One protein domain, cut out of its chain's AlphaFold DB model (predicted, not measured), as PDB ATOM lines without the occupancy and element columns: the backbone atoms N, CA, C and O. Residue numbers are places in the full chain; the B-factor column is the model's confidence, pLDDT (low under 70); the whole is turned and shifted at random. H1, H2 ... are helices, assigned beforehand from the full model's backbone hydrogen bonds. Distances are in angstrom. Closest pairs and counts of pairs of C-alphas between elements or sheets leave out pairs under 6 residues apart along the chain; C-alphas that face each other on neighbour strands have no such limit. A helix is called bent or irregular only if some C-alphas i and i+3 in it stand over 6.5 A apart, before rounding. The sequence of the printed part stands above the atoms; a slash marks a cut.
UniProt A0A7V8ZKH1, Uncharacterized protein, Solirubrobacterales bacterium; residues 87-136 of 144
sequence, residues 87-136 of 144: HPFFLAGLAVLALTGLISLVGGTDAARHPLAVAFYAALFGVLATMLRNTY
ATOM      1  N   HIS A  87      75.158 122.111  13.261       69.19
ATOM      2  CA  HIS A  87      75.494 123.491  12.865       69.19
ATOM      3  C   HIS A  87      77.021 123.731  12.781       69.19
ATOM      4  O   HIS A  87      77.516 124.726  13.313       69.19
ATOM      5  N   PRO A  88      77.806 122.852  12.121       73.75
ATOM      6  CA  PRO A  88      79.267 122.935  12.135       73.75
ATOM      7  C   PRO A  88      79.789 124.209  11.462       73.75
ATOM      8  O   PRO A  88      80.776 124.776  11.912       73.75
ATOM      9  N   PHE A  89      79.103 124.700  10.423       75.00
ATOM     10  CA  PHE A  89      79.480 125.939   9.742       75.00
ATOM     11  C   PHE A  89      79.283 127.177  10.614       75.00
ATOM     12  O   PHE A  89      80.082 128.102  10.536       75.00
ATOM     13  N   PHE A  90      78.240 127.196  11.451       75.56
ATOM     14  CA  PHE A  90      77.960 128.346  12.305       75.56
ATOM     15  C   PHE A  90      78.994 128.438  13.433       75.56
ATOM     16  O   PHE A  90      79.585 129.492  13.634       75.56
ATOM     17  N   LEU A  91      79.307 127.308  14.080       76.25
ATOM     18  CA  LEU A  91      80.377 127.203  15.082       76.25
ATOM     19  C   LEU A  91      81.756 127.557  14.507       76.25
ATOM     20  O   LEU A  91      82.475 128.365  15.089       76.25
ATOM     21  N   ALA A  92      82.111 126.995  13.347       77.31
ATOM     22  CA  ALA A  92      83.382 127.289  12.689       77.31
ATOM     23  C   ALA A  92      83.486 128.766  12.276       77.31
ATOM     24  O   ALA A  92      84.516 129.398  12.499       77.31
ATOM     25  N   GLY A  93      82.415 129.330  11.712       77.44
ATOM     26  CA  GLY A  93      82.376 130.731  11.291       77.44
ATOM     27  C   GLY A  93      82.552 131.684  12.464       77.44
ATOM     28  O   GLY A  93      83.313 132.643  12.376       77.44
ATOM     29  N   LEU A  94      81.909 131.383  13.588       82.38
ATOM     30  CA  LEU A  94      81.955 132.223  14.777       82.38
ATOM     31  C   LEU A  94      83.321 132.155  15.478       82.38
ATOM     32  O   LEU A  94      83.839 133.186  15.904       82.38
ATOM     33  N   ALA A  95      83.959 130.979  15.501       79.12
ATOM     34  CA  ALA A  95      85.335 130.823  15.975       79.12
ATOM     35  C   ALA A  95      86.341 131.608  15.112       79.12
ATOM     36  O   ALA A  95      87.203 132.313  15.640       79.12
ATOM     37  N   VAL A  96      86.209 131.536  13.785       83.62
ATOM     38  CA  VAL A  96      87.076 132.275  12.851       83.62
ATOM     39  C   VAL A  96      86.840 133.781  12.932       83.62
ATOM     40  O   VAL A  96      87.799 134.554  12.879       83.62
ATOM     41  N   LEU A  97      85.593 134.216  13.120       83.62
ATOM     42  CA  LEU A  97      85.263 135.625  13.313       83.62
ATOM     43  C   LEU A  97      85.883 136.171  14.606       83.62
ATOM     44  O   LEU A  97      86.498 137.236  14.582       83.62
ATOM     45  N   ALA A  98      85.783 135.423  15.709       81.88
ATOM     46  CA  ALA A  98      86.404 135.794  16.979       81.88
ATOM     47  C   ALA A  98      87.932 135.913  16.852       81.88
ATOM     48  O   ALA A  98      88.515 136.891  17.318       81.88
ATOM     49  N   LEU A  99      88.573 134.965  16.159       82.94
ATOM     50  CA  LEU A  99      90.014 135.004  15.905       82.94
ATOM     51  C   LEU A  99      90.417 136.203  15.036       82.94
ATOM     52  O   LEU A  99      91.359 136.917  15.371       82.94
ATOM     53  N   THR A 100      89.684 136.454  13.950       83.81
ATOM     54  CA  THR A 100      89.908 137.616  13.073       83.81
ATOM     55  C   THR A 100      89.783 138.927  13.853       83.81
ATOM     56  O   THR A 100      90.601 139.834  13.685       83.81
ATOM     57  N   GLY A 101      88.786 139.023  14.738       81.94
ATOM     58  CA  GLY A 101      88.597 140.168  15.627       81.94
ATOM     59  C   GLY A 101      89.774 140.363  16.582       81.94
ATOM     60  O   GLY A 101      90.312 141.463  16.670       81.94
ATOM     61  N   LEU A 102      90.238 139.290  17.228       83.94
ATOM     62  CA  LEU A 102      91.392 139.336  18.129       83.94
ATOM     63  C   LEU A 102      92.670 139.797  17.412       83.94
ATOM     64  O   LEU A 102      93.382 140.665  17.913       83.94
ATOM     65  N   ILE A 103      92.937 139.263  16.217       81.81
ATOM     66  CA  ILE A 103      94.091 139.671  15.404       81.81
ATOM     67  C   ILE A 103      93.973 141.141  15.003       81.81
ATOM     68  O   ILE A 103      94.965 141.863  15.057       81.81
ATOM     69  N   SER A 104      92.769 141.607  14.669       82.50
ATOM     70  CA  SER A 104      92.533 143.018  14.340       82.50
ATOM     71  C   SER A 104      92.813 143.948  15.524       82.50
ATOM     72  O   SER A 104      93.315 145.049  15.318       82.50
ATOM     73  N   LEU A 105      92.512 143.515  16.754       83.88
ATOM     74  CA  LEU A 105      92.756 144.298  17.970       83.88
ATOM     75  C   LEU A 105      94.243 144.361  18.347       83.88
ATOM     76  O   LEU A 105      94.706 145.402  18.800       83.88
ATOM     77  N   VAL A 106      94.987 143.263  18.168       85.12
ATOM     78  CA  VAL A 106      96.401 143.171  18.583       85.12
ATOM     79  C   VAL A 106      97.361 143.634  17.483       85.12
ATOM     80  O   VAL A 106      98.333 144.326  17.763       85.12
ATOM     81  N   GLY A 107      97.104 143.238  16.235       81.31
ATOM     82  CA  GLY A 107      97.971 143.495  15.079       81.31
ATOM     83  C   GLY A 107      97.472 144.593  14.136       81.31
ATOM     84  O   GLY A 107      98.125 144.872  13.135       81.31
ATOM     85  N   GLY A 108      96.320 145.204  14.428       82.19
ATOM     86  CA  GLY A 108      95.674 146.183  13.558       82.19
ATOM     87  C   GLY A 108      94.883 145.552  12.407       82.19
ATOM     88  O   GLY A 108      95.026 144.375  12.061       82.19
ATOM     89  N   THR A 109      94.020 146.354  11.776       83.75
ATOM     90  CA  THR A 109      93.135 145.885  10.696       83.75
ATOM     91  C   THR A 109      93.887 145.444   9.446       83.75
ATOM     92  O   THR A 109      93.387 144.604   8.702       83.75
ATOM     93  N   ASP A 110      95.083 145.983   9.214       82.62
ATOM     94  CA  ASP A 110      95.889 145.654   8.037       82.62
ATOM     95  C   ASP A 110      96.467 144.241   8.135       82.62
ATOM     96  O   ASP A 110      96.423 143.486   7.162       82.62
ATOM     97  N   ALA A 111      96.895 143.828   9.334       78.62
ATOM     98  CA  ALA A 111      97.321 142.457   9.592       78.62
ATOM     99  C   ALA A 111      96.172 141.460   9.370       78.62
ATOM    100  O   ALA A 111      96.363 140.411   8.755       78.62
ATOM    101  N   ALA A 112      94.959 141.810   9.807       78.50
ATOM    102  CA  ALA A 112      93.788 140.957   9.629       78.50
ATOM    103  C   ALA A 112      93.319 140.856   8.167       78.50
ATOM    104  O   ALA A 112      92.760 139.834   7.775       78.50
ATOM    105  N   ARG A 113      93.543 141.890   7.348       84.56
ATOM    106  CA  ARG A 113      93.150 141.921   5.925       84.56
ATOM    107  C   ARG A 113      94.221 141.382   4.982       84.56
ATOM    108  O   ARG A 113      93.954 141.236   3.790       84.56
ATOM    109  N   HIS A 114      95.414 141.090   5.492       87.44
ATOM    110  CA  HIS A 114      96.509 140.576   4.685       87.44
ATOM    111  C   HIS A 114      96.081 139.293   3.936       87.44
ATOM    112  O   HIS A 114      95.479 138.411   4.555       87.44
ATOM    113  N   PRO A 115      96.408 139.118   2.639       88.19
ATOM    114  CA  PRO A 115      95.928 137.980   1.847       88.19
ATOM    115  C   PRO A 115      96.252 136.616   2.469       88.19
ATOM    116  O   PRO A 115      95.425 135.707   2.448       88.19
ATOM    117  N   LEU A 116      97.432 136.489   3.085       88.62
ATOM    118  CA  LEU A 116      97.825 135.273   3.808       88.62
ATOM    119  C   LEU A 116      96.969 135.024   5.057       88.62
ATOM    120  O   LEU A 116      96.643 133.875   5.341       88.62
ATOM    121  N   ALA A 117      96.573 136.076   5.779       83.06
ATOM    122  CA  ALA A 117      95.690 135.954   6.935       83.06
ATOM    123  C   ALA A 117      94.288 135.511   6.494       83.06
ATOM    124  O   ALA A 117      93.730 134.574   7.059       83.06
ATOM    125  N   VAL A 118      93.764 136.093   5.410       83.69
ATOM    126  CA  VAL A 118      92.477 135.688   4.819       83.69
ATOM    127  C   VAL A 118      92.507 134.228   4.355       83.69
ATOM    128  O   VAL A 118      91.584 133.469   4.655       83.69
ATOM    129  N   ALA A 119      93.578 133.805   3.675       88.62
ATOM    130  CA  ALA A 119      93.760 132.412   3.269       88.62
ATOM    131  C   ALA A 119      93.822 131.467   4.482       88.62
ATOM    132  O   ALA A 119      93.193 130.408   4.477       88.62
ATOM    133  N   PHE A 120      94.518 131.877   5.547       88.00
ATOM    134  CA  PHE A 120      94.572 131.138   6.804       88.00
ATOM    135  C   PHE A 120      93.189 131.008   7.461       88.00
ATOM    136  O   PHE A 120      92.810 129.907   7.855       88.00
ATOM    137  N   TYR A 121      92.394 132.081   7.523       85.50
ATOM    138  CA  TYR A 121      91.031 132.041   8.066       85.50
ATOM    139  C   TYR A 121      90.112 131.117   7.268       85.50
ATOM    140  O   TYR A 121      89.357 130.345   7.860       85.50
ATOM    141  N   ALA A 122      90.197 131.156   5.936       84.38
ATOM    142  CA  ALA A 122      89.428 130.272   5.065       84.38
ATOM    143  C   ALA A 122      89.814 128.797   5.272       84.38
ATOM    144  O   ALA A 122      88.938 127.934   5.378       84.38
ATOM    145  N   ALA A 123      91.114 128.510   5.397       85.88
ATOM    146  CA  ALA A 123      91.608 127.171   5.698       85.88
ATOM    147  C   ALA A 123      91.140 126.695   7.083       85.88
ATOM    148  O   ALA A 123      90.584 125.602   7.202       85.88
ATOM    149  N   LEU A 124      91.287 127.531   8.117       85.44
ATOM    150  CA  LEU A 124      90.848 127.232   9.482       85.44
ATOM    151  C   LEU A 124      89.338 126.976   9.548       85.44
ATOM    152  O   LEU A 124      88.906 126.005  10.168       85.44
ATOM    153  N   PHE A 125      88.540 127.799   8.860       85.00
ATOM    154  CA  PHE A 125      87.099 127.601   8.729       85.00
ATOM    155  C   PHE A 125      86.777 126.236   8.119       85.00
ATOM    156  O   PHE A 125      85.969 125.492   8.674       85.00
ATOM    157  N   GLY A 126      87.422 125.888   7.001       82.50
ATOM    158  CA  GLY A 126      87.208 124.611   6.320       82.50
ATOM    159  C   GLY A 126      87.571 123.411   7.195       82.50
ATOM    160  O   GLY A 126      86.791 122.458   7.285       82.50
ATOM    161  N   VAL A 127      88.712 123.476   7.889       84.81
ATOM    162  CA  VAL A 127      89.162 122.427   8.817       84.81
ATOM    163  C   VAL A 127      88.173 122.264   9.967       84.81
ATOM    164  O   VAL A 127      87.687 121.153  10.189       84.81
ATOM    165  N   LEU A 128      87.808 123.353  10.652       78.81
ATOM    166  CA  LEU A 128      86.852 123.316  11.762       78.81
ATOM    167  C   LEU A 128      85.487 122.797  11.300       78.81
ATOM    168  O   LEU A 128      84.953 121.861  11.889       78.81
ATOM    169  N   ALA A 129      84.942 123.332  10.207       81.56
ATOM    170  CA  ALA A 129      83.645 122.908   9.689       81.56
ATOM    171  C   ALA A 129      83.633 121.415   9.320       81.56
ATOM    172  O   ALA A 129      82.628 120.736   9.538       81.56
ATOM    173  N   THR A 130      84.744 120.890   8.799       78.75
ATOM    174  CA  THR A 130      84.873 119.468   8.451       78.75
ATOM    175  C   THR A 130      85.045 118.601   9.694       78.75
ATOM    176  O   THR A 130      84.366 117.585   9.820       78.75
ATOM    177  N   MET A 131      85.876 119.014  10.653       76.94
ATOM    178  CA  MET A 131      86.050 118.303  11.922       76.94
ATOM    179  C   MET A 131      84.741 118.218  12.709       76.94
ATOM    180  O   MET A 131      84.319 117.117  13.056       76.94
ATOM    181  N   LEU A 132      84.053 119.347  12.909       76.50
ATOM    182  CA  LEU A 132      82.751 119.396  13.584       76.50
ATOM    183  C   LEU A 132      81.661 118.621  12.823       76.50
ATOM    184  O   LEU A 132      80.705 118.125  13.419       76.50
ATOM    185  N   ARG A 133      81.770 118.511  11.493       76.62
ATOM    186  CA  ARG A 133      80.869 117.672  10.692       76.62
ATOM    187  C   ARG A 133      81.158 116.183  10.899       76.62
ATOM    188  O   ARG A 133      80.212 115.413  11.053       76.62
ATOM    189  N   ASN A 134      82.429 115.792  10.917       75.25
ATOM    190  CA  ASN A 134      82.855 114.397  11.020       75.25
ATOM    191  C   ASN A 134      82.620 113.812  12.421       75.25
ATOM    192  O   ASN A 134      82.230 112.652  12.549       75.25
ATOM    193  N   THR A 135      82.785 114.610  13.481       68.12
ATOM    194  CA  THR A 135      82.437 114.194  14.851       68.12
ATOM    195  C   THR A 135      80.942 113.896  14.987       68.12
ATOM    196  O   THR A 135      80.553 112.916  15.623       68.12
ATOM    197  N   TYR A 136      80.092 114.685  14.326       64.06
ATOM    198  CA  TYR A 136      78.643 114.487  14.337       64.06
ATOM    199  C   TYR A 136      78.192 113.229  13.577       64.06
ATOM    200  O   TYR A 136      77.292 112.516  14.029       64.06
TER     201      TYR A 136
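Overview. This is residues 87 to 136 of the 144 residues of an uncharacterized protein of Solirubrobacterales bacterium (UniProt A0A7V8ZKH1). A long helical hairpin: H1 runs out, has a kink near residue 107 with its last turns folded back at the closed end, and H2 returns beside it. The printed part has 50 residues in a rod, with two named helices, H1 then H2, and no named strand; the class is all helix. It is only just compact, close to loose, with a radius of gyration of the C-alphas of 11.6 A and spans of 36 by 17 by 11 A.

Arrangement. H1, residues 88 to 113, and H2, residues 115 to 136, form a helical hairpin and touch. Their closest C-alphas, those of Pro 88 and Ala 129, are 5.0 A apart. The two run opposite ways at a shallow tilt of 21 degrees. Of the O i to N i+4 pairs, 19 of 22 in H1 and 17 of 18 in H2 are within hydrogen-bond range.

Along the chain. H1 begins at C-alpha 88 (79.267, 122.935, 12.135) and spans 24.3 A. It is irregular: C-alphas 106 and 109 are 9.0 A apart, and it has a kink of 134 degrees near residue 107. H2 spans 31.7 A and ends at C-alpha 136 (78.643, 114.487, 14.337).

Size, cuts and confidence. The C-alphas of Asp 110 and Tyr 136, the two farthest apart, are 36.2 A apart. The H1 to H2 link is tight, and the printed part has no cut. Residues 87 and 135 to 136 are under 70 in pLDDT.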